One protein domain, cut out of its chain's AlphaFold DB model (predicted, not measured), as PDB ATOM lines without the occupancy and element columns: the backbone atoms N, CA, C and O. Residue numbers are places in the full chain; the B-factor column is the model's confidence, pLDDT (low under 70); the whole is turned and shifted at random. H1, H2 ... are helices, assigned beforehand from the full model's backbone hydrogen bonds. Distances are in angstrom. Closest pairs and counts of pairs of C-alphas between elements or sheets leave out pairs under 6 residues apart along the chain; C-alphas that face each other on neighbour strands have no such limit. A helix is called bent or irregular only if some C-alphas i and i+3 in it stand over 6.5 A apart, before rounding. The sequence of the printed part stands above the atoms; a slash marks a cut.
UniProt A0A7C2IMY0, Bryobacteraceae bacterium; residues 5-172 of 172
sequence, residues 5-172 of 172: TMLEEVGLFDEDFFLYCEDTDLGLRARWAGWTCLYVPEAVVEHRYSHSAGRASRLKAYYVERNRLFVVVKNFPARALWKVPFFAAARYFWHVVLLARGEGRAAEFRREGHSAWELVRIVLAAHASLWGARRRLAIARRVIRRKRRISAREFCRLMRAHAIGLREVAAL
ATOM      1  N   THR A   5     -32.683  38.429 -38.190       98.25
ATOM      2  CA  THR A   5     -33.231  38.358 -39.555       98.25
ATOM      3  C   THR A   5     -32.238  38.793 -40.632       98.25
ATOM      4  O   THR A   5     -32.237  38.242 -41.728       98.25
ATOM      5  N   MET A   6     -31.341  39.738 -40.327       98.12
ATOM      6  CA  MET A   6     -30.261  40.111 -41.242       98.12
ATOM      7  C   MET A   6     -29.262  38.962 -41.403       98.12
ATOM      8  O   MET A   6     -28.899  38.630 -42.528       98.12
ATOM      9  N   LEU A   7     -28.853  38.326 -40.300       98.25
ATOM     10  CA  LEU A   7     -27.912  37.202 -40.317       98.25
ATOM     11  C   LEU A   7     -28.491  35.967 -41.021       98.25
ATOM     12  O   LEU A   7     -27.778  35.320 -41.784       98.25
ATOM     13  N   GLU A   8     -29.776  35.675 -40.819       98.00
ATOM     14  CA  GLU A   8     -30.504  34.627 -41.550       98.00
ATOM     15  C   GLU A   8     -30.541  34.921 -43.059       98.00
ATOM     16  O   GLU A   8     -30.363  34.023 -43.883       98.00
ATOM     17  N   GLU A   9     -30.702  36.192 -43.442       97.50
ATOM     18  CA  GLU A   9     -30.731  36.594 -44.846       97.50
ATOM     19  C   GLU A   9     -29.347  36.516 -45.508       97.50
ATOM     20  O   GLU A   9     -29.211  35.956 -46.603       97.50
ATOM     21  N   VAL A  10     -28.310  37.101 -44.900       97.44
ATOM     22  CA  VAL A  10     -27.006  37.284 -45.567       97.44
ATOM     23  C   VAL A  10     -25.972  36.218 -45.218       97.44
ATOM     24  O   VAL A  10     -24.990  36.094 -45.954       97.44
ATOM     25  N   GLY A  11     -26.205  35.431 -44.166       97.06
ATOM     26  CA  GLY A  11     -25.280  34.445 -43.604       97.06
ATOM     27  C   GLY A  11     -24.330  35.036 -42.557       97.06
ATOM     28  O   GLY A  11     -24.134  36.251 -42.494       97.06
ATOM     29  N   LEU A  12     -23.705  34.159 -41.765       97.06
ATOM     30  CA  LEU A  12     -22.738  34.503 -40.713       97.06
ATOM     31  C   LEU A  12     -21.375  34.930 -41.293       97.06
ATOM     32  O   LEU A  12     -21.291  35.341 -42.453       97.06
ATOM     33  N   PHE A  13     -20.309  34.898 -40.491       97.75
ATOM     34  CA  PHE A  13     -18.952  35.150 -40.976       97.75
ATOM     35  C   PHE A  13     -18.522  34.111 -42.013       97.75
ATOM     36  O   PHE A  13     -18.926  32.953 -41.961       97.75
ATOM     37  N   ASP A  14     -17.720  34.554 -42.978       96.56
ATOM     38  CA  ASP A  14     -17.139  33.666 -43.979       96.56
ATOM     39  C   ASP A  14     -15.834  33.075 -43.439       96.56
ATOM     40  O   ASP A  14     -14.866  33.800 -43.206       96.56
ATOM     41  N   GLU A  15     -15.815  31.757 -43.259       95.31
ATOM     42  CA  GLU A  15     -14.681  31.007 -42.715       95.31
ATOM     43  C   GLU A  15     -13.414  31.122 -43.578       95.31
ATOM     44  O   GLU A  15     -12.310  30.995 -43.046       95.31
ATOM     45  N   ASP A  16     -13.525  31.468 -44.872       94.12
ATOM     46  CA  ASP A  16     -12.356  31.732 -45.728       94.12
ATOM     47  C   ASP A  16     -11.479  32.877 -45.170       94.12
ATOM     48  O   ASP A  16     -10.271  32.926 -45.437       94.12
ATOM     49  N   PHE A  17     -12.056  33.799 -44.387       94.50
ATOM     50  CA  PHE A  17     -11.332  34.917 -43.781       94.50
ATOM     51  C   PHE A  17     -10.486  34.487 -42.582       94.50
ATOM     52  O   PHE A  17      -9.391  35.027 -42.424       94.50
ATOM     53  N   PHE A  18     -10.921  33.482 -41.813       92.06
ATOM     54  CA  PHE A  18     -10.325  33.012 -40.552       92.06
ATOM     55  C   PHE A  18     -10.203  34.094 -39.457       92.06
ATOM     56  O   PHE A  18     -10.793  33.940 -38.395       92.06
ATOM     57  N   LEU A  19      -9.473  35.187 -39.709       91.06
ATOM     58  CA  LEU A  19      -9.289  36.327 -38.812       91.06
ATOM     59  C   LEU A  19      -9.053  37.639 -39.585       91.06
ATOM     60  O   LEU A  19      -8.360  37.641 -40.600       91.06
ATOM     61  N   TYR A  20      -9.573  38.750 -39.060       92.88
ATOM     62  CA  TYR A  20      -9.607  40.096 -39.650       92.88
ATOM     63  C   TYR A  20     -10.464  40.238 -40.919       92.88
ATOM     64  O   TYR A  20     -10.362  39.468 -41.874       92.88
ATOM     65  N   CYS A  21     -11.226  41.335 -40.984       96.75
ATOM     66  CA  CYS A  21     -12.099  41.721 -42.100       96.75
ATOM     67  C   CYS A  21     -13.318  40.812 -42.348       96.75
ATOM     68  O   CYS A  21     -14.074  41.081 -43.285       96.75
ATOM     69  N   GLU A  22     -13.555  39.781 -41.536       97.19
ATOM     70  CA  GLU A  22     -14.787  38.983 -41.566       97.19
ATOM     71  C   GLU A  22     -16.027  39.833 -41.250       97.19
ATOM     72  O   GLU A  22     -17.084  39.682 -41.868       97.19
ATOM     73  N   ASP A  23     -15.862  40.795 -40.343       96.81
ATOM     74  CA  ASP A  23     -16.845  41.808 -39.977       96.81
ATOM     75  C   ASP A  23     -17.130  42.782 -41.130       96.81
ATOM     76  O   ASP A  23     -18.284  43.092 -41.439       96.81
ATOM     77  N   THR A  24     -16.079  43.205 -41.831       96.81
ATOM     78  CA  THR A  24     -16.142  44.083 -42.998       96.81
ATOM     79  C   THR A  24     -16.872  43.388 -44.143       96.81
ATOM     80  O   THR A  24     -17.744  43.982 -44.778       96.81
ATOM     81  N   ASP A  25     -16.558  42.116 -44.398       98.19
ATOM     82  CA  ASP A  25     -17.274  41.305 -45.379       98.19
ATOM     83  C   ASP A  25     -18.762  41.159 -45.031       98.19
ATOM     84  O   ASP A  25     -19.612  41.410 -45.889       98.19
ATOM     85  N   LEU A  26     -19.089  40.810 -43.781       98.25
ATOM     86  CA  LEU A  26     -20.474  40.704 -43.316       98.25
ATOM     87  C   LEU A  26     -21.230  42.025 -43.495       98.25
ATOM     88  O   LEU A  26     -22.330  42.038 -44.051       98.25
ATOM     89  N   GLY A  27     -20.617  43.142 -43.100       97.38
ATOM     90  CA  GLY A  27     -21.187  44.473 -43.267       97.38
ATOM     91  C   GLY A  27     -21.448  44.818 -44.734       97.38
ATOM     92  O   GLY A  27     -22.519  45.324 -45.070       97.38
ATOM     93  N   LEU A  28     -20.520  44.502 -45.642       97.56
ATOM     94  CA  LEU A  28     -20.703  44.758 -47.073       97.56
ATOM     95  C   LEU A  28     -21.767  43.854 -47.703       97.56
ATOM     96  O   LEU A  28     -22.534  44.329 -48.544       97.56
ATOM     97  N   ARG A  29     -21.867  42.586 -47.287       98.12
ATOM     98  CA  ARG A  29     -22.974  41.701 -47.688       98.12
ATOM     99  C   ARG A  29     -24.320  42.238 -47.214       98.12
ATOM    100  O   ARG A  29     -25.255  42.295 -48.012       98.12
ATOM    101  N   ALA A  30     -24.395  42.707 -45.969       98.12
ATOM    102  CA  ALA A  30     -25.579  43.362 -45.420       98.12
ATOM    103  C   ALA A  30     -25.956  44.616 -46.227       98.12
ATOM    104  O   ALA A  30     -27.108  44.752 -46.641       98.12
ATOM    105  N   ARG A  31     -24.982  45.479 -46.559       97.19
ATOM    106  CA  ARG A  31     -25.206  46.644 -47.436       97.19
ATOM    107  C   ARG A  31     -25.734  46.231 -48.808       97.19
ATOM    108  O   ARG A  31     -26.681  46.842 -49.292       97.19
ATOM    109  N   TRP A  32     -25.171  45.190 -49.430       98.19
ATOM    110  CA  TRP A  32     -25.687  44.676 -50.704       98.19
ATOM    111  C   TRP A  32     -27.142  44.232 -50.601       98.19
ATOM    112  O   TRP A  32     -27.902  44.514 -51.522       98.19
ATOM    113  N   ALA A  33     -27.530  43.598 -49.496       98.12
ATOM    114  CA  ALA A  33     -28.896  43.173 -49.197       98.12
ATOM    115  C   ALA A  33     -29.825  44.317 -48.723       98.12
ATOM    116  O   ALA A  33     -30.968  44.067 -48.351       98.12
ATOM    117  N   GLY A  34     -29.373  45.576 -48.761       97.25
ATOM    118  CA  GLY A  34     -30.187  46.751 -48.427       97.25
ATOM    119  C   GLY A  34     -30.270  47.075 -46.934       97.25
ATOM    120  O   GLY A  34     -30.978  48.003 -46.554       97.25
ATOM    121  N   TRP A  35     -29.536  46.359 -46.081       97.75
ATOM    122  CA  TRP A  35     -29.459  46.680 -44.660       97.75
ATOM    123  C   TRP A  35     -28.599  47.922 -44.419       97.75
ATOM    124  O   TRP A  35     -27.634  48.199 -45.139       97.75
ATOM    125  N   THR A  36     -28.925  48.663 -43.364       95.44
ATOM    126  CA  THR A  36     -28.163  49.831 -42.925       95.44
ATOM    127  C   THR A  36     -27.296  49.510 -41.709       95.44
ATOM    128  O   THR A  36     -27.577  48.595 -40.939       95.44
ATOM    129  N   CYS A  37     -26.205  50.259 -41.555       93.44
ATOM    130  CA  CYS A  37     -25.365  50.247 -40.363       93.44
ATOM    131  C   CYS A  37     -25.402  51.652 -39.761       93.44
ATOM    132  O   CYS A  37     -25.229  52.628 -40.500       93.44
ATOM    133  N   LEU A  38     -25.670  51.717 -38.458       94.12
ATOM    134  CA  LEU A  38     -25.764  52.936 -37.667       94.12
ATOM    135  C   LEU A  38     -24.587  52.976 -36.694       94.12
ATOM    136  O   LEU A  38     -24.292  51.979 -36.035       94.12
ATOM    137  N   TYR A  39     -23.937  54.132 -36.616       92.69
ATOM    138  CA  TYR A  39     -22.961  54.448 -35.583       92.69
ATOM    139  C   TYR A  39     -23.677  55.230 -34.478       92.69
ATOM    140  O   TYR A  39     -24.357  56.208 -34.781       92.69
ATOM    141  N   VAL A  40     -23.564  54.764 -33.233       96.19
ATOM    142  CA  VAL A  40     -24.217  55.358 -32.057       96.19
ATOM    143  C   VAL A  40     -23.109  55.831 -31.113       96.19
ATOM    144  O   VAL A  40     -22.578  55.001 -30.371       96.19
ATOM    145  N   PRO A  41     -22.683  57.104 -31.187       95.25
ATOM    146  CA  PRO A  41     -21.538  57.600 -30.421       95.25
ATOM    147  C   PRO A  41     -21.760  57.569 -28.903       95.25
ATOM    148  O   PRO A  41     -20.792  57.510 -28.151       95.25
ATOM    149  N   GLU A  42     -23.013  57.553 -28.447       97.19
ATOM    150  CA  GLU A  42     -23.382  57.483 -27.031       97.19
ATOM    151  C   GLU A  42     -23.209  56.070 -26.441       97.19
ATOM    152  O   GLU A  42     -23.111  55.908 -25.225       97.19
ATOM    153  N   ALA A  43     -23.150  55.030 -27.281       96.12
ATOM    154  CA  ALA A  43     -22.925  53.654 -26.847       96.12
ATOM    155  C   ALA A  43     -21.416  53.352 -26.772       96.12
ATOM    156  O   ALA A  43     -20.801  52.929 -27.754       96.12
ATOM    157  N   VAL A  44     -20.820  53.559 -25.596       95.00
ATOM    158  CA  VAL A  44     -19.369  53.435 -25.376       95.00
ATOM    159  C   VAL A  44     -19.001  52.071 -24.785       95.00
ATOM    160  O   VAL A  44     -19.599  51.619 -23.812       95.00
ATOM    161  N   VAL A  45     -17.980  51.423 -25.357       93.25
ATOM    162  CA  VAL A  45     -17.376  50.180 -24.846       93.25
ATOM    163  C   VAL A  45     -15.856  50.321 -24.872       93.25
ATOM    164  O   VAL A  45     -15.286  50.701 -25.895       93.25
ATOM    165  N   GLU A  46     -15.182  49.985 -23.771       92.50
ATOM    166  CA  GLU A  46     -13.720  49.961 -23.732       92.50
ATOM    167  C   GLU A  46     -13.154  48.685 -24.363       92.50
ATOM    168  O   GLU A  46     -13.530  47.570 -24.007       92.50
ATOM    169  N   HIS A  47     -12.186  48.841 -25.267       87.69
ATOM    170  CA  HIS A  47     -11.496  47.725 -25.908       87.69
ATOM    171  C   HIS A  47      -9.975  47.876 -25.789       87.69
ATOM    172  O   HIS A  47      -9.396  48.893 -26.177       87.69
ATOM    173  N   ARG A  48      -9.300  46.841 -25.275       84.31
ATOM    174  CA  ARG A  48      -7.834  46.794 -25.178       84.31
ATOM    175  C   ARG A  48      -7.239  46.354 -26.521       84.31
ATOM    176  O   ARG A  48      -7.144  45.171 -26.837       84.31
ATOM    177  N   TYR A  49      -6.849  47.332 -27.334       74.88
ATOM    178  CA  TYR A  49      -6.425  47.109 -28.717       74.88
ATOM    179  C   TYR A  49      -5.167  46.229 -28.857       74.88
ATOM    180  O   TYR A  49      -4.107  46.550 -28.323       74.88
ATOM    181  N   SER A  50      -5.264  45.189 -29.697       67.56
ATOM    182  CA  SER A  50      -4.162  44.288 -30.094       67.56
ATOM    183  C   SER A  50      -3.487  43.520 -28.945       67.56
ATOM    184  O   SER A  50      -2.319  43.158 -29.065       67.56
ATOM    185  N   HIS A  51      -4.217  43.232 -27.864       62.59
ATOM    186  CA  HIS A  51      -3.679  42.509 -26.707       62.59
ATOM    187  C   HIS A  51      -3.324  41.042 -27.023       62.59
ATOM    188  O   HIS A  51      -2.236  40.591 -26.688       62.59
ATOM    189  N   SER A  52      -4.194  40.311 -27.733       62.16
ATOM    190  CA  SER A  52      -4.021  38.861 -27.941       62.16
ATOM    191  C   SER A  52      -3.082  38.481 -29.089       62.16
ATOM    192  O   SER A  52      -2.467  37.423 -29.054       62.16
ATOM    193  N   ALA A  53      -2.986  39.312 -30.132       61.94
ATOM    194  CA  ALA A  53      -2.246  38.980 -31.355       61.94
ATOM    195  C   ALA A  53      -0.924  39.748 -31.513       61.94
ATOM    196  O   ALA A  53      -0.202  39.493 -32.474       61.94
ATOM    197  N   GLY A  54      -0.612  40.689 -30.614       66.81
ATOM    198  CA  GLY A  54       0.524  41.602 -30.761       66.81
ATOM    199  C   GLY A  54       0.302  42.666 -31.844       66.81
ATOM    200  O   GLY A  54      -0.507  42.507 -32.768       66.81
ATOM    201  N   ARG A  55       0.999  43.801 -31.727       67.31
ATOM    202  CA  ARG A  55       0.822  44.936 -32.644       67.31
ATOM    203  C   ARG A  55       1.480  44.702 -34.002       67.31
ATOM    204  O   ARG A  55       0.825  45.019 -34.999       67.31
ATOM    205  N   ALA A  56       2.646  44.053 -34.062       73.06
ATOM    206  CA  ALA A  56       3.325  43.743 -35.319       73.06
ATOM    207  C   ALA A  56       3.523  42.239 -35.599       73.06
ATOM    208  O   ALA A  56       4.533  41.803 -36.141       73.06
ATOM    209  N   SER A  57       2.500  41.426 -35.328       85.81
ATOM    210  CA  SER A  57       2.524  39.998 -35.671       85.81
ATOM    211  C   SER A  57       2.541  39.725 -37.181       85.81
ATOM    212  O   SER A  57       1.728  40.259 -37.943       85.81
ATOM    213  N   ARG A  58       3.402  38.785 -37.606       89.69
ATOM    214  CA  ARG A  58       3.440  38.219 -38.973       89.69
ATOM    215  C   ARG A  58       2.076  37.690 -39.421       89.69
ATOM    216  O   ARG A  58       1.675  37.906 -40.563       89.69
ATOM    217  N   LEU A  59       1.361  37.019 -38.513       90.62
ATOM    218  CA  LEU A  59       0.033  36.462 -38.770       90.62
ATOM    219  C   LEU A  59      -0.954  37.586 -39.092       90.62
ATOM    220  O   LEU A  59      -1.662  37.528 -40.094       90.62
ATOM    221  N   LYS A  60      -0.946  38.649 -38.279       90.56
ATOM    222  CA  LYS A  60      -1.795  39.824 -38.488       90.56
ATOM    223  C   LYS A  60      -1.485  40.514 -39.808       90.56
ATOM    224  O   LYS A  60      -2.405  40.743 -40.589       90.56
ATOM    225  N   ALA A  61      -0.212  40.784 -40.086       92.06
ATOM    226  CA  ALA A  61       0.210  41.402 -41.338       92.06
ATOM    227  C   ALA A  61      -0.252  40.590 -42.561       92.06
ATOM    228  O   ALA A  61      -0.798  41.158 -43.506       92.06
ATOM    229  N   TYR A  62      -0.113  39.261 -42.516       95.38
ATOM    230  CA  TYR A  62      -0.568  38.382 -43.592       95.38
ATOM    231  C   TYR A  62      -2.083  38.385 -43.777       95.38
ATOM    232  O   TYR A  62      -2.556  38.658 -44.880       95.38
ATOM    233  N   TYR A  63      -2.856  38.101 -42.728       95.69
ATOM    234  CA  TYR A  63      -4.305  37.973 -42.863       95.69
ATOM    235  C   TYR A  63      -4.987  39.307 -43.160       95.69
ATOM    236  O   TYR A  63      -5.895  39.323 -43.984       95.69
ATOM    237  N   VAL A  64      -4.528  40.434 -42.598       93.69
ATOM    238  CA  VAL A  64      -5.066  41.761 -42.952       93.69
ATOM    239  C   VAL A  64      -4.836  42.063 -44.434       93.69
ATOM    240  O   VAL A  64      -5.760  42.490 -45.127       93.69
ATOM    241  N   GLU A  65      -3.626  41.815 -44.943       95.25
ATOM    242  CA  GLU A  65      -3.294  42.059 -46.349       95.25
ATOM    243  C   GLU A  65      -4.097  41.142 -47.283       95.25
ATOM    244  O   GLU A  65      -4.777  41.601 -48.203       95.25
ATOM    245  N   ARG A  66      -4.093  39.840 -46.991       97.00
ATOM    246  CA  ARG A  66      -4.838  38.816 -47.728       97.00
ATOM    247  C   ARG A  66      -6.331  39.113 -47.763       97.00
ATOM    248  O   ARG A  66      -6.952  39.126 -48.828       97.00
ATOM    249  N   ASN A  67      -6.915  39.372 -46.599       97.69
ATOM    250  CA  ASN A  67      -8.353  39.520 -46.464       97.69
ATOM    251  C   ASN A  67      -8.837  40.847 -47.032       97.69
ATOM    252  O   ASN A  67      -9.928  40.886 -47.592       97.69
ATOM    253  N   ARG A  68      -8.018  41.905 -47.022       95.31
ATOM    254  CA  ARG A  68      -8.321  43.138 -47.760       95.31
ATOM    255  C   ARG A  68      -8.518  42.859 -49.252       95.31
ATOM    256  O   ARG A  68      -9.483  43.345 -49.843       95.31
ATOM    257  N   LEU A  69      -7.651  42.044 -49.859       96.44
ATOM    258  CA  LEU A  69      -7.814  41.629 -51.255       96.44
ATOM    259  C   LEU A  69      -9.085  40.787 -51.443       96.44
ATOM    260  O   LEU A  69      -9.837  41.019 -52.393       96.44
ATOM    261  N   PHE A  70      -9.365  39.857 -50.524       98.00
ATOM    262  CA  PHE A  70     -10.570  39.024 -50.577       98.00
ATOM    263  C   PHE A  70     -11.839  39.867 -50.472       98.00
ATOM    264  O   PHE A  70     -12.722  39.701 -51.308       98.00
ATOM    265  N   VAL A  71     -11.922  40.814 -49.528       97.62
ATOM    266  CA  VAL A  71     -13.058  41.740 -49.385       97.62
ATOM    267  C   VAL A  71     -13.324  42.450 -50.704       97.62
ATOM    268  O   VAL A  71     -14.463  42.466 -51.178       97.62
ATOM    269  N   VAL A  72     -12.285  43.025 -51.310       96.12
ATOM    270  CA  VAL A  72     -12.424  43.797 -52.545       96.12
ATOM    271  C   VAL A  72     -12.900  42.898 -53.683       96.12
ATOM    272  O   VAL A  72     -13.926  43.182 -54.304       96.12
ATOM    273  N   VAL A  73     -12.226  41.770 -53.918       96.81
ATOM    274  CA  VAL A  73     -12.598  40.830 -54.984       96.81
ATOM    275  C   VAL A  73     -13.992  40.246 -54.752       96.81
ATOM    276  O   VAL A  73     -14.764  40.126 -55.702       96.81
ATOM    277  N   LYS A  74     -14.372  39.937 -53.512       97.56
ATOM    278  CA  LYS A  74     -15.668  39.343 -53.164       97.56
ATOM    279  C   LYS A  74     -16.821  40.343 -53.264       97.56
ATOM    280  O   LYS A  74     -17.854  40.022 -53.848       97.56
ATOM    281  N   ASN A  75     -16.650  41.576 -52.787       97.56
ATOM    282  CA  ASN A  75     -17.770  42.501 -52.579       97.56
ATOM    283  C   ASN A  75     -17.876  43.626 -53.624       97.56
ATOM    284  O   ASN A  75     -18.987  44.045 -53.968       97.56
ATOM    285  N   PHE A  76     -16.771  44.117 -54.193       96.62
ATOM    286  CA  PHE A  76     -16.816  45.331 -55.027       96.62
ATOM    287  C   PHE A  76     -17.420  45.059 -56.412       96.62
ATOM    288  O   PHE A  76     -17.284  43.957 -56.932       96.62
ATOM    289  N   PRO A  77     -18.098  46.008 -57.076       95.94
ATOM    290  CA  PRO A  77     -18.579  45.821 -58.449       95.94
ATOM    291  C   PRO A  77     -17.462  45.374 -59.403       95.94
ATOM    292  O   PRO A  77     -16.334  45.830 -59.281       95.94
ATOM    293  N   ALA A  78     -17.759  44.498 -60.372       93.75
ATOM    294  CA  ALA A  78     -16.728  43.938 -61.267       93.75
ATOM    295  C   ALA A  78     -15.969  45.039 -62.027       93.75
ATOM    296  O   ALA A  78     -14.748  45.012 -62.112       93.75
ATOM    297  N   ARG A  79     -16.692  46.079 -62.461       93.25
ATOM    298  CA  ARG A  79     -16.119  47.276 -63.092       93.25
ATOM    299  C   ARG A  79     -15.229  48.116 -62.172       93.25
ATOM    300  O   ARG A  79     -14.580  49.019 -62.664       93.25
ATOM    301  N   ALA A  80     -15.224  47.898 -60.861       93.00
ATOM    302  CA  ALA A  80     -14.293  48.570 -59.954       93.00
ATOM    303  C   ALA A  80     -12.987  47.776 -59.785       93.00
ATOM    304  O   ALA A  80     -11.981  48.353 -59.386       93.00
ATOM    305  N   LEU A  81     -12.984  46.476 -60.117       93.56
ATOM    306  CA  LEU A  81     -11.843  45.594 -59.866       93.56
ATOM    307  C   LEU A  81     -10.615  45.939 -60.715       93.56
ATOM    308  O   LEU A  81      -9.498  45.732 -60.258       93.56
ATOM    309  N   TRP A  82     -10.789  46.544 -61.896       94.50
ATOM    310  CA  TRP A  82      -9.650  46.991 -62.707       94.50
ATOM    311  C   TRP A  82      -8.812  48.073 -62.009       94.50
ATOM    312  O   TRP A  82      -7.629  48.202 -62.297       94.50
ATOM    313  N   LYS A  83      -9.394  48.829 -61.063       92.94
ATOM    314  CA  LYS A  83      -8.681  49.871 -60.304       92.94
ATOM    315  C   LYS A  83      -7.823  49.310 -59.171       92.94
ATOM    316  O   LYS A  83      -6.947  50.002 -58.663       92.94
ATOM    317  N   VAL A  84      -8.087  48.077 -58.747       92.75
ATOM    318  CA  VAL A  84      -7.451  47.440 -57.585       92.75
ATOM    319  C   VAL A  84      -5.926  47.405 -57.668       92.75
ATOM    320  O   VAL A  84      -5.317  47.823 -56.687       92.75
ATOM    321  N   PRO A  85      -5.283  46.996 -58.784       93.69
ATOM    322  CA  PRO A  85      -3.822  47.024 -58.869       93.69
ATOM    323  C   PRO A  85      -3.241  48.430 -58.656       93.69
ATOM    324  O   PRO A  85      -2.239  48.569 -57.964       93.69
ATOM    325  N   PHE A  86      -3.901  49.480 -59.157       94.81
ATOM    326  CA  PHE A  86      -3.450  50.864 -58.978       94.81
ATOM    327  C   PHE A  86      -3.576  51.328 -57.522       94.81
ATOM    328  O   PHE A  86      -2.646  51.921 -56.978       94.81
ATOM    329  N   PHE A  87      -4.693  51.011 -56.858       92.50
ATOM    330  CA  PHE A  87      -4.870  51.303 -55.432       92.50
ATOM    331  C   PHE A  87      -3.886  50.521 -54.553       92.50
ATOM    332  O   PHE A  87      -3.369  51.067 -53.578       92.50
ATOM    333  N   ALA A  88      -3.609  49.260 -54.894       92.81
ATOM    334  CA  ALA A  88      -2.625  48.442 -54.198       92.81
ATOM    335  C   ALA A  88      -1.214  49.026 -54.354       92.81
ATOM    336  O   ALA A  88      -0.549  49.264 -53.349       92.81
ATOM    337  N   ALA A  89      -0.802  49.352 -55.583       94.06
ATOM    338  CA  ALA A  89       0.494  49.964 -55.867       94.06
ATOM    339  C   ALA A  89       0.678  51.301 -55.133       94.06
ATOM    340  O   ALA A  89       1.678  51.493 -54.445       94.06
ATOM    341  N   ALA A  90      -0.315  52.194 -55.203       93.94
ATOM    342  CA  ALA A  90      -0.272  53.477 -54.507       93.94
ATOM    343  C   ALA A  90      -0.194  53.315 -52.978       93.94
ATOM    344  O   ALA A  90       0.506  54.069 -52.304       93.94
ATOM    345  N   ARG A  91      -0.872  52.310 -52.413       93.25
ATOM    346  CA  ARG A  91      -0.766  52.005 -50.982       93.25
ATOM    347  C   ARG A  91       0.610  51.448 -50.610       93.25
ATOM    348  O   ARG A  91       1.161  51.877 -49.601       93.25
ATOM    349  N   TYR A  92       1.177  50.526 -51.392       93.25
ATOM    350  CA  TYR A  92       2.529  50.018 -51.125       93.25
ATOM    351  C   TYR A  92       3.573  51.121 -51.234       93.25
ATOM    352  O   TYR A  92       4.456  51.191 -50.386       93.25
ATOM    353  N   PHE A  93       3.425  52.023 -52.205       94.00
ATOM    354  CA  PHE A  93       4.249  53.219 -52.302       94.00
ATOM    355  C   PHE A  93       4.212  54.024 -50.995       94.00
ATOM    356  O   PHE A  93       5.262  54.310 -50.424       94.00
ATOM    357  N   TRP A  94       3.023  54.308 -50.453       93.75
ATOM    358  CA  TRP A  94       2.912  55.008 -49.171       93.75
ATOM    359  C   TRP A  94       3.484  54.218 -47.990       93.75
ATOM    360  O   TRP A  94       4.113  54.825 -47.128       93.75
ATOM    361  N   HIS A  95       3.349  52.889 -47.954       91.44
ATOM    362  CA  HIS A  95       4.016  52.077 -46.931       91.44
ATOM    363  C   HIS A  95       5.543  52.189 -47.008       91.44
ATOM    364  O   HIS A  95       6.180  52.282 -45.964       91.44
ATOM    365  N   VAL A  96       6.128  52.221 -48.210       92.62
ATOM    366  CA  VAL A  96       7.576  52.414 -48.397       92.62
ATOM    367  C   VAL A  96       8.002  53.816 -47.957       92.62
ATOM    368  O   VAL A  96       8.983  53.950 -47.230       92.62
ATOM    369  N   VAL A  97       7.247  54.854 -48.333       93.31
ATOM    370  CA  VAL A  97       7.533  56.242 -47.929       93.31
ATOM    371  C   VAL A  97       7.466  56.408 -46.410       93.31
ATOM    372  O   VAL A  97       8.370  56.998 -45.823       93.31
ATOM    373  N   LEU A  98       6.421  55.889 -45.762       92.00
ATOM    374  CA  LEU A  98       6.272  55.965 -44.305       92.00
ATOM    375  C   LEU A  98       7.347  55.139 -43.591       92.00
ATOM    376  O   LEU A  98       7.941  55.616 -42.629       92.00
ATOM    377  N   LEU A  99       7.683  53.959 -44.122       91.25
ATOM    378  CA  LEU A  99       8.775  53.137 -43.609       91.25
ATOM    379  C   LEU A  99      10.117  53.878 -43.635       91.25
ATOM    380  O   LEU A  99      10.843  53.841 -42.646       91.25
ATOM    381  N   ALA A 100      10.430  54.572 -44.734       91.69
ATOM    382  CA  ALA A 100      11.648  55.373 -44.857       91.69
ATOM    383  C   ALA A 100      11.697  56.545 -43.858       91.69
ATOM    384  O   ALA A 100      12.779  56.987 -43.486       91.69
ATOM    385  N   ARG A 101      10.535  57.019 -43.395       91.69
ATOM    386  CA  ARG A 101      10.399  58.058 -42.360       91.69
ATOM    387  C   ARG A 101      10.352  57.499 -40.934       91.69
ATOM    388  O   ARG A 101      10.254  58.272 -39.992       91.69
ATOM    389  N   GLY A 102      10.401  56.177 -40.760       89.44
ATOM    390  CA  GLY A 102      10.239  55.538 -39.449       89.44
ATOM    391  C   GLY A 102       8.806  55.589 -38.900       89.44
ATOM    392  O   GLY A 102       8.588  55.307 -37.723       89.44
ATOM    393  N   GLU A 103       7.824  55.905 -39.745       88.62
ATOM    394  CA  GLU A 103       6.418  56.086 -39.384       88.62
ATOM    395  C   GLU A 103       5.528  54.929 -39.882       88.62
ATOM    396  O   GLU A 103       5.851  54.191 -40.818       88.62
ATOM    397  N   GLY A 104       4.349  54.792 -39.269       86.44
ATOM    398  CA  GLY A 104       3.312  53.843 -39.682       86.44
ATOM    399  C   GLY A 104       3.595  52.377 -39.331       86.44
ATOM    400  O   GLY A 104       4.594  52.019 -38.700       86.44
ATOM    401  N   ARG A 105       2.684  51.493 -39.755       85.06
ATOM    402  CA  ARG A 105       2.711  50.065 -39.386       85.06
ATOM    403  C   ARG A 105       3.903  49.296 -39.927       85.06
ATOM    404  O   ARG A 105       4.412  48.410 -39.250       85.06
ATOM    405  N   ALA A 106       4.365  49.629 -41.130       86.06
ATOM    406  CA  ALA A 106       5.544  48.990 -41.705       86.06
ATOM    407  C   ALA A 106       6.802  49.285 -40.868       86.06
ATOM    408  O   ALA A 106       7.628  48.395 -40.672       86.06
ATOM    409  N   ALA A 107       6.927  50.504 -40.328       88.00
ATOM    410  CA  ALA A 107       8.025  50.862 -39.434       88.00
ATOM    411  C   ALA A 107       7.879  50.213 -38.052       88.00
ATOM    412  O   ALA A 107       8.867  49.728 -37.510       88.00
ATOM    413  N   GLU A 108       6.663  50.137 -37.502       87.62
ATOM    414  CA  GLU A 108       6.383  49.387 -36.265       87.62
ATOM    415  C   GLU A 108       6.804  47.915 -36.389       87.62
ATOM    416  O   GLU A 108       7.536  47.416 -35.539       87.62
ATOM    417  N   PHE A 109       6.468  47.268 -37.507       87.94
ATOM    418  CA  PHE A 109       6.890  45.900 -37.816       87.94
ATOM    419  C   PHE A 109       8.411  45.732 -37.852       87.94
ATOM    420  O   PHE A 109       8.938  44.766 -37.306       87.94
ATOM    421  N   ARG A 110       9.139  46.700 -38.424       89.44
ATOM    422  CA  ARG A 110      10.612  46.712 -38.394       89.44
ATOM    423  C   ARG A 110      11.170  46.911 -36.982       89.44
ATOM    424  O   ARG A 110      12.165  46.278 -36.644       89.44
ATOM    425  N   ARG A 111      10.555  47.778 -36.169       88.38
ATOM    426  CA  ARG A 111      10.988  48.061 -34.786       88.38
ATOM    427  C   ARG A 111      10.800  46.869 -33.850       88.38
ATOM    428  O   ARG A 111      11.592  46.710 -32.934       88.38
ATOM    429  N   GLU A 112       9.811  46.016 -34.109       87.12
ATOM    430  CA  GLU A 112       9.624  44.744 -33.390       87.12
ATOM    431  C   GLU A 112      10.615  43.640 -33.834       87.12
ATOM    432  O   GLU A 112      10.521  42.502 -33.385       87.12
ATOM    433  N   GLY A 113      11.599  43.964 -34.685       87.88
ATOM    434  CA  GLY A 113      12.706  43.072 -35.051       87.88
ATOM    435  C   GLY A 113      12.517  42.306 -36.363       87.88
ATOM    436  O   GLY A 113      13.385  41.518 -36.740       87.88
ATOM    437  N   HIS A 114      11.423  42.534 -37.095       90.88
ATOM    438  CA  HIS A 114      11.204  41.891 -38.390       90.88
ATOM    439  C   HIS A 114      11.967  42.577 -39.533       90.88
ATOM    440  O   HIS A 114      12.241  43.779 -39.523       90.88
ATOM    441  N   SER A 115      12.279  41.814 -40.580       91.50
ATOM    442  CA  SER A 115      12.946  42.312 -41.785       91.50
ATOM    443  C   SER A 115      11.963  42.923 -42.794       91.50
ATOM    444  O   SER A 115      10.790  42.560 -42.873       91.50
ATOM    445  N   ALA A 116      12.453  43.831 -43.646       89.75
ATOM    446  CA  ALA A 116      11.659  44.347 -44.768       89.75
ATOM    447  C   ALA A 116      11.316  43.252 -45.796       89.75
ATOM    448  O   ALA A 116      10.251  43.284 -46.408       89.75
ATOM    449  N   TRP A 117      12.189  42.255 -45.956       92.25
ATOM    450  CA  TRP A 117      11.955  41.119 -46.848       92.25
ATOM    451  C   TRP A 117      10.765  40.261 -46.418       92.25
ATOM    452  O   TRP A 117      10.052  39.730 -47.269       92.25
ATOM    453  N   GLU A 118      10.491  40.163 -45.117       93.50
ATOM    454  CA  GLU A 118       9.284  39.498 -44.623       93.50
ATOM    455  C   GLU A 118       8.010  40.221 -45.056       93.50
ATOM    456  O   GLU A 118       7.066  39.556 -45.476       93.50
ATOM    457  N   LEU A 119       7.992  41.559 -45.037       92.62
ATOM    458  CA  LEU A 119       6.858  42.334 -45.550       92.62
ATOM    459  C   LEU A 119       6.624  42.049 -47.038       92.62
ATOM    460  O   LEU A 119       5.489  41.807 -47.445       92.62
ATOM    461  N   VAL A 120       7.694  42.003 -47.840       94.75
ATOM    462  CA  VAL A 120       7.603  41.656 -49.268       94.75
ATOM    463  C   VAL A 120       7.032  40.247 -49.447       94.75
ATOM    464  O   VAL A 120       6.083  40.063 -50.208       94.75
ATOM    465  N   ARG A 121       7.545  39.254 -48.711       96.69
ATOM    466  CA  ARG A 121       7.028  37.875 -48.752       96.69
ATOM    467  C   ARG A 121       5.560  37.793 -48.345       96.69
ATOM    468  O   ARG A 121       4.807  37.069 -48.989       96.69
ATOM    469  N   ILE A 122       5.155  38.528 -47.310       95.81
ATOM    470  CA  ILE A 122       3.765  38.602 -46.849       95.81
ATOM    471  C   ILE A 122       2.863  39.142 -47.958       95.81
ATOM    472  O   ILE A 122       1.851  38.517 -48.272       95.81
ATOM    473  N   VAL A 123       3.250  40.257 -48.585       95.62
ATOM    474  CA  VAL A 123       2.492  40.850 -49.693       95.62
ATOM    475  C   VAL A 123       2.386  39.852 -50.845       95.62
ATOM    476  O   VAL A 123       1.278  39.560 -51.292       95.62
ATOM    477  N   LEU A 124       3.493  39.251 -51.286       96.69
ATOM    478  CA  LEU A 124       3.478  38.263 -52.369       96.69
ATOM    479  C   LEU A 124       2.592  37.052 -52.040       96.69
ATOM    480  O   LEU A 124       1.763  36.659 -52.860       96.69
ATOM    481  N   ALA A 125       2.705  36.500 -50.830       97.44
ATOM    482  CA  ALA A 125       1.891  35.374 -50.380       97.44
ATOM    483  C   ALA A 125       0.395  35.730 -50.318       97.44
ATOM    484  O   ALA A 125      -0.456  34.925 -50.709       97.44
ATOM    485  N   ALA A 126       0.056  36.941 -49.871       96.75
ATOM    486  CA  ALA A 126      -1.315  37.435 -49.859       96.75
ATOM    487  C   ALA A 126      -1.889  37.547 -51.281       96.75
ATOM    488  O   ALA A 126      -3.015  37.107 -51.517       96.75
ATOM    489  N   HIS A 127      -1.114  38.033 -52.257       96.06
ATOM    490  CA  HIS A 127      -1.566  38.117 -53.654       96.06
ATOM    491  C   HIS A 127      -1.682  36.731 -54.290       96.06
ATOM    492  O   HIS A 127      -2.679  36.446 -54.952       96.06
ATOM    493  N   ALA A 128      -0.722  35.837 -54.037       97.06
ATOM    494  CA  ALA A 128      -0.769  34.458 -54.517       97.06
ATOM    495  C   ALA A 128      -2.015  33.710 -54.007       97.06
ATOM    496  O   ALA A 128      -2.617  32.921 -54.739       97.06
ATOM    497  N   SER A 129      -2.466  34.005 -52.782       97.00
ATOM    498  CA  SER A 129      -3.668  33.388 -52.209       97.00
ATOM    499  C   SER A 129      -4.950  33.665 -53.012       97.00
ATOM    500  O   SER A 129      -5.848  32.819 -53.031       97.00
ATOM    501  N   LEU A 130      -5.031  34.795 -53.733       95.62
ATOM    502  CA  LEU A 130      -6.172  35.107 -54.601       95.62
ATOM    503  C   LEU A 130      -6.347  34.048 -55.679       95.62
ATOM    504  O   LEU A 130      -7.477  33.691 -56.013       95.62
ATOM    505  N   TRP A 131      -5.241  33.520 -56.207       94.94
ATOM    506  CA  TRP A 131      -5.299  32.448 -57.184       94.94
ATOM    507  C   TRP A 131      -5.933  31.202 -56.571       94.94
ATOM    508  O   TRP A 131      -6.886  30.671 -57.139       94.94
ATOM    509  N   GLY A 132      -5.480  30.770 -55.391       94.38
ATOM    510  CA  GLY A 132      -6.045  29.614 -54.686       94.38
ATOM    511  C   GLY A 132      -7.528  29.781 -54.331       94.38
ATOM    512  O   GLY A 132      -8.306  28.837 -54.448       94.38
ATOM    513  N   ALA A 133      -7.947  30.999 -53.979       96.44
ATOM    514  CA  ALA A 133      -9.322  31.305 -53.590       96.44
ATOM    515  C   ALA A 133     -10.242  31.709 -54.759       96.44
ATOM    516  O   ALA A 133     -11.451  31.846 -54.563       96.44
ATOM    517  N   ARG A 134      -9.729  31.870 -55.991       95.69
ATOM    518  CA  ARG A 134     -10.467  32.464 -57.127       95.69
ATOM    519  C   ARG A 134     -11.837  31.837 -57.388       95.69
ATOM    520  O   ARG A 134     -12.795  32.551 -57.680       95.69
ATOM    521  N   ARG A 135     -11.948  30.507 -57.263       96.81
ATOM    522  CA  ARG A 135     -13.213  29.777 -57.457       96.81
ATOM    523  C   ARG A 135     -14.209  30.073 -56.333       96.81
ATOM    524  O   ARG A 135     -15.347  30.427 -56.630       96.81
ATOM    525  N   ARG A 136     -13.773  29.993 -55.070       96.69
ATOM    526  CA  ARG A 136     -14.611  30.290 -53.894       96.69
ATOM    527  C   ARG A 136     -15.085  31.742 -53.906       96.69
ATOM    528  O   ARG A 136     -16.286  31.991 -53.826       96.69
ATOM    529  N   LEU A 137     -14.186  32.687 -54.182       97.00
ATOM    530  CA  LEU A 137     -14.518  34.110 -54.311       97.00
ATOM    531  C   LEU A 137     -15.500  34.385 -55.464       97.00
ATOM    532  O   LEU A 137     -16.403  35.212 -55.324       97.00
ATOM    533  N   ALA A 138     -15.372  33.685 -56.596       96.62
ATOM    534  CA  ALA A 138     -16.312  33.812 -57.711       96.62
ATOM    535  C   ALA A 138     -17.714  33.283 -57.359       96.62
ATOM    536  O   ALA A 138     -18.713  33.910 -57.722       96.62
ATOM    537  N   ILE A 139     -17.803  32.162 -56.637       97.19
ATOM    538  CA  ILE A 139     -19.073  31.615 -56.138       97.19
ATOM    539  C   ILE A 139     -19.701  32.584 -55.134       97.19
ATOM    540  O   ILE A 139     -20.853  32.986 -55.312       97.19
ATOM    541  N   ALA A 140     -18.930  33.037 -54.145       97.06
ATOM    542  CA  ALA A 140     -19.392  33.976 -53.133       97.06
ATOM    543  C   ALA A 140     -19.907  35.283 -53.759       97.06
ATOM    544  O   ALA A 140     -20.999  35.747 -53.429       97.06
ATOM    545  N   ARG A 141     -19.199  35.821 -54.766       96.88
ATOM    546  CA  ARG A 141     -19.690  36.943 -55.583       96.88
ATOM    547  C   ARG A 141     -21.066  36.673 -56.164       96.88
ATOM    548  O   ARG A 141     -21.928  37.541 -56.085       96.88
ATOM    549  N   ARG A 142     -21.285  35.513 -56.790       96.81
ATOM    550  CA  ARG A 142     -22.578  35.187 -57.414       96.81
ATOM    551  C   ARG A 142     -23.696  35.151 -56.375       96.81
ATOM    552  O   ARG A 142     -24.755  35.712 -56.639       96.81
ATOM    553  N   VAL A 143     -23.447  34.570 -55.201       96.75
ATOM    554  CA  VAL A 143     -24.412  34.544 -54.089       96.75
ATOM    555  C   VAL A 143     -24.785  35.963 -53.659       96.75
ATOM    556  O   VAL A 143     -25.965  36.308 -53.641       96.75
ATOM    557  N   ILE A 144     -23.791  36.824 -53.421       97.06
ATOM    558  CA  ILE A 144     -24.012  38.231 -53.047       97.06
ATOM    559  C   ILE A 144     -24.800  38.969 -54.133       97.06
ATOM    560  O   ILE A 144     -25.718  39.731 -53.842       97.06
ATOM    561  N   ARG A 145     -24.475  38.734 -55.410       95.56
ATOM    562  CA  ARG A 145     -25.159  39.379 -56.539       95.56
ATOM    563  C   ARG A 145     -26.611  38.939 -56.684       95.56
ATOM    564  O   ARG A 145     -27.408  39.768 -57.104       95.56
ATOM    565  N   ARG A 146     -26.949  37.693 -56.334       95.81
ATOM    566  CA  ARG A 146     -28.334  37.188 -56.332       95.81
ATOM    567  C   ARG A 146     -29.175  37.803 -55.213       95.81
ATOM    568  O   ARG A 146     -30.346  38.070 -55.435       95.81
ATOM    569  N   LYS A 147     -28.572  38.063 -54.050       94.75
ATOM    570  CA  LYS A 147     -29.241  38.664 -52.882       94.75
ATOM    571  C   LYS A 147     -29.217  40.200 -52.867       94.75
ATOM    572  O   LYS A 147     -29.668  40.813 -51.906       94.75
ATOM    573  N   ARG A 148     -28.651  40.849 -53.891       96.81
ATOM    574  CA  ARG A 148     -28.485  42.308 -53.878       96.81
ATOM    575  C   ARG A 148     -29.840  43.018 -53.982       96.81
ATOM    576  O   ARG A 148     -30.628  42.711 -54.872       96.81
ATOM    577  N   ARG A 149     -30.044  44.036 -53.152       98.31
ATOM    578  CA  ARG A 149     -31.155  44.995 -53.222       98.31
ATOM    579  C   ARG A 149     -30.717  46.390 -53.678       98.31
ATOM    580  O   ARG A 149     -31.546  47.144 -54.163       98.31
ATOM    581  N   ILE A 150     -29.421  46.712 -53.601       97.56
ATOM    582  CA  ILE A 150     -28.872  47.996 -54.075       97.56
ATOM    583  C   ILE A 150     -28.110  47.873 -55.398       97.56
ATOM    584  O   ILE A 150     -27.551  46.825 -55.755       97.56
ATOM    585  N   SER A 151     -28.038  48.984 -56.132       97.19
ATOM    586  CA  SER A 151     -27.302  49.051 -57.399       97.19
ATOM    587  C   SER A 151     -25.785  49.170 -57.195       97.19
ATOM    588  O   SER A 151     -25.291  49.598 -56.153       97.19
ATOM    589  N   ALA A 152     -24.998  48.862 -58.233       95.88
ATOM    590  CA  ALA A 152     -23.548  49.075 -58.184       95.88
ATOM    591  C   ALA A 152     -23.154  50.552 -58.041       95.88
ATOM    592  O   ALA A 152     -22.149  50.861 -57.403       95.88
ATOM    593  N   ARG A 153     -23.951  51.461 -58.612       95.88
ATOM    594  CA  ARG A 153     -23.735  52.907 -58.500       95.88
ATOM    595  C   ARG A 153     -23.965  53.383 -57.069       95.88
ATOM    596  O   ARG A 153     -23.185  54.185 -56.567       95.88
ATOM    597  N   GLU A 154     -25.012  52.874 -56.433       95.94
ATOM    598  CA  GLU A 154     -25.347  53.161 -55.041       95.94
ATOM    599  C   GLU A 154     -24.287  52.620 -54.083       95.94
ATOM    600  O   GLU A 154     -23.761  53.384 -53.281       95.94
ATOM    601  N   PHE A 155     -23.849  51.370 -54.262       95.56
ATOM    602  CA  PHE A 155     -22.714  50.820 -53.515       95.56
ATOM    603  C   PHE A 155     -21.466  51.710 -53.632       95.56
ATOM    604  O   PHE A 155     -20.870  52.091 -52.629       95.56
ATOM    605  N   CYS A 156     -21.086  52.112 -54.852       94.12
ATOM    606  CA  CYS A 156     -19.941  53.002 -55.058       94.12
ATOM    607  C   CYS A 156     -20.142  54.408 -54.469       94.12
ATOM    608  O   CYS A 156     -19.160  55.113 -54.248       94.12
ATOM    609  N   ARG A 157     -21.383  54.866 -54.277       94.69
ATOM    610  CA  ARG A 157     -21.681  56.129 -53.591       94.69
ATOM    611  C   ARG A 157     -21.451  55.972 -52.090       94.69
ATOM    612  O   ARG A 157     -20.726  56.777 -51.523       94.69
ATOM    613  N   LEU A 158     -21.968  54.893 -51.498       92.62
ATOM    614  CA  LEU A 158     -21.763  54.557 -50.085       92.62
ATOM    615  C   LEU A 158     -20.274  54.430 -49.740       92.62
ATOM    616  O   LEU A 158     -19.824  55.015 -48.765       92.62
ATOM    617  N   MET A 159     -19.496  53.729 -50.573       90.62
ATOM    618  CA  MET A 159     -18.052  53.576 -50.348       90.62
ATOM    619  C   MET A 159     -17.280  54.897 -50.447       90.62
ATOM    620  O   MET A 159     -16.224  55.020 -49.843       90.62
ATOM    621  N   ARG A 160     -17.781  55.877 -51.212       90.19
ATOM    622  CA  ARG A 160     -17.134  57.190 -51.365       90.19
ATOM    623  C   ARG A 160     -17.530  58.188 -50.285       90.19
ATOM    624  O   ARG A 160     -16.719  59.045 -49.972       90.19
ATOM    625  N   ALA A 161     -18.734  58.073 -49.728       89.94
ATOM    626  CA  ALA A 161     -19.248  59.008 -48.726       89.94
ATOM    627  C   ALA A 161     -18.356  59.102 -47.475       89.94
ATOM    628  O   ALA A 161     -18.286  60.157 -46.858       89.94
ATOM    629  N   HIS A 162     -17.653  58.017 -47.138       82.69
ATOM    630  CA  HIS A 162     -16.769  57.929 -45.971       82.69
ATOM    631  C   HIS A 162     -15.382  57.378 -46.340       82.69
ATOM    632  O   HIS A 162     -14.750  56.683 -45.547       82.69
ATOM    633  N   ALA A 163     -14.931  57.609 -47.578       87.62
ATOM    634  CA  ALA A 163     -13.613  57.157 -48.009       87.62
ATOM    635  C   ALA A 163     -12.512  57.983 -47.332       87.62
ATOM    636  O   ALA A 163     -12.539  59.209 -47.383       87.62
ATOM    637  N   ILE A 164     -11.521  57.298 -46.766       87.75
ATOM    638  CA  ILE A 164     -10.299  57.902 -46.221       87.75
ATOM    639  C   ILE A 164      -9.152  57.837 -47.238       87.75
ATOM    640  O   ILE A 164      -9.134  56.974 -48.126       87.75
ATOM    641  N   GLY A 165      -8.192  58.757 -47.124       85.81
ATOM    642  CA  GLY A 165      -7.065  58.861 -48.051       85.81
ATOM    643  C   GLY A 165      -6.106  57.666 -47.976       85.81
ATOM    644  O   GLY A 165      -5.910  57.063 -46.924       85.81
ATOM    645  N   LEU A 166      -5.429  57.334 -49.083       82.00
ATOM    646  CA  LEU A 166      -4.476  56.210 -49.117       82.00
ATOM    647  C   LEU A 166      -3.294  56.375 -48.155       82.00
ATOM    648  O   LEU A 166      -2.785  55.380 -47.641       82.00
ATOM    649  N   ARG A 167      -2.874  57.618 -47.902       83.12
ATOM    650  CA  ARG A 167      -1.844  57.936 -46.911       83.12
ATOM    651  C   ARG A 167      -2.315  57.607 -45.494       83.12
ATOM    652  O   ARG A 167      -1.578  56.957 -44.763       83.12
ATOM    653  N   GLU A 168      -3.535  58.008 -45.131       85.06
ATOM    654  CA  GLU A 168      -4.141  57.684 -43.830       85.06
ATOM    655  C   GLU A 168      -4.266  56.169 -43.665       85.06
ATOM    656  O   GLU A 168      -3.832  55.611 -42.665       85.06
ATOM    657  N   VAL A 169      -4.746  55.480 -44.702       82.19
ATOM    658  CA  VAL A 169      -4.846  54.016 -44.731       82.19
ATOM    659  C   VAL A 169      -3.498  53.318 -44.528       82.19
ATOM    660  O   VAL A 169      -3.475  52.236 -43.950       82.19
ATOM    661  N   ALA A 170      -2.398  53.878 -45.036       77.19
ATOM    662  CA  ALA A 170      -1.059  53.308 -44.873       77.19
ATOM    663  C   ALA A 170      -0.443  53.597 -43.489       77.19
ATOM    664  O   ALA A 170       0.476  52.889 -43.071       77.19
ATOM    665  N   ALA A 171      -0.936  54.632 -42.802       77.44
ATOM    666  CA  ALA A 171      -0.515  55.009 -41.457       77.44
ATOM    667  C   ALA A 171      -1.245  54.215 -40.352       77.44
ATOM    668  O   ALA A 171      -0.647  53.974 -39.303       77.44
ATOM    669  N   LEU A 172      -2.501  53.812 -40.600       70.94
ATOM    670  CA  LEU A 172      -3.354  53.017 -39.697       70.94
ATOM    671  C   LEU A 172      -2.870  51.584 -39.485       70.94
ATOM    672  O   LEU A 172      -3.043  51.102 -38.336       70.94
TER     673      LEU A 172
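Overview. This is residues 5 to 172 of the 172 residues of a protein of Bryobacteraceae bacterium (UniProt A0A7C2IMY0). Two groups of helices stand across from each other, loosely joined: H3 packs on the bent helix H7 and meets H2 in one, while H5, H6 and H9 cluster in the other. H1 sits crosswise near the last turn of H2, H8 lies near H2, and residues 38 to 49 stick out. The printed part has 168 residues with nine named helices, H1 to H9, and no named strand: all helix, mostly crossed packing. It is compact, with a radius of gyration of the C-alphas of 17.0 A and spans of 46 by 41 by 28 A.

Arrangement. Start at H1, residues 5 to 10, which touches H2, residues 22 to 32, about perpendicular at 84 degrees; C-alphas 10 and 30 are closest, 6.2 A. H3, residues 58 to 75, touches H2 with residues 71 to 75 alone, at a shallow tilt of 12 degrees, the same way; C-alphas 25 and 71 are closest, 5.8 A. H4, residues 78 to 81, is close to H3 but not clearly touching, with closest C-alphas 73 and 81 at 6.9 A. H5, residues 84 to 100, touches H6, residues 104 to 111, with residues 95 to 100 alone; C-alphas 99 and 107 are closest, 4.8 A. H7, residues 116 to 146, was assigned as one helix by its hydrogen bonds but is bent: C-alphas 132 and 135 are 7.7 A apart, and H7a, residues 116 to 132, stands at a steep tilt of 64 degrees to H7b, residues 135 to 146. H7a touches H3, closest C-alphas 126 and 66 at 4.3 A, but is apart from H5. H8, residues 152 to 161, is close to H2 but not clearly touching, closest C-alphas 155 and 32 at 7.4 A. H9, residues 166 to 171, touches H5, closest C-alphas 170 and 95 at 5.6 A. O i to N i+4 pairs are within hydrogen-bond range throughout H1, H2, H3, H5, H6, H7b, H8 and H9, and in 10 of 13 in H7a; H4 is too short for one.

Along the chain. Find C-alpha 5 at (-33.231, 38.358, -39.555), where H1 begins. From C-alpha 58 at (3.440, 38.219, -38.973) H3 runs 25.6 A; H5 runs 24.3 A, H7a 25.1 A and H7b 16.9 A. H9 ends at C-alpha 171, (-0.515, 55.009, -41.457).

Size, cuts and confidence. The two C-alphas farthest apart, Thr 5 and Ala 100, are 48.3 A apart. The printed part has no cut; the links H1 to H2 and H2 to H3 are long, with 11 and 25 residues. Look for low confidence at residues 50 to 55, under 70.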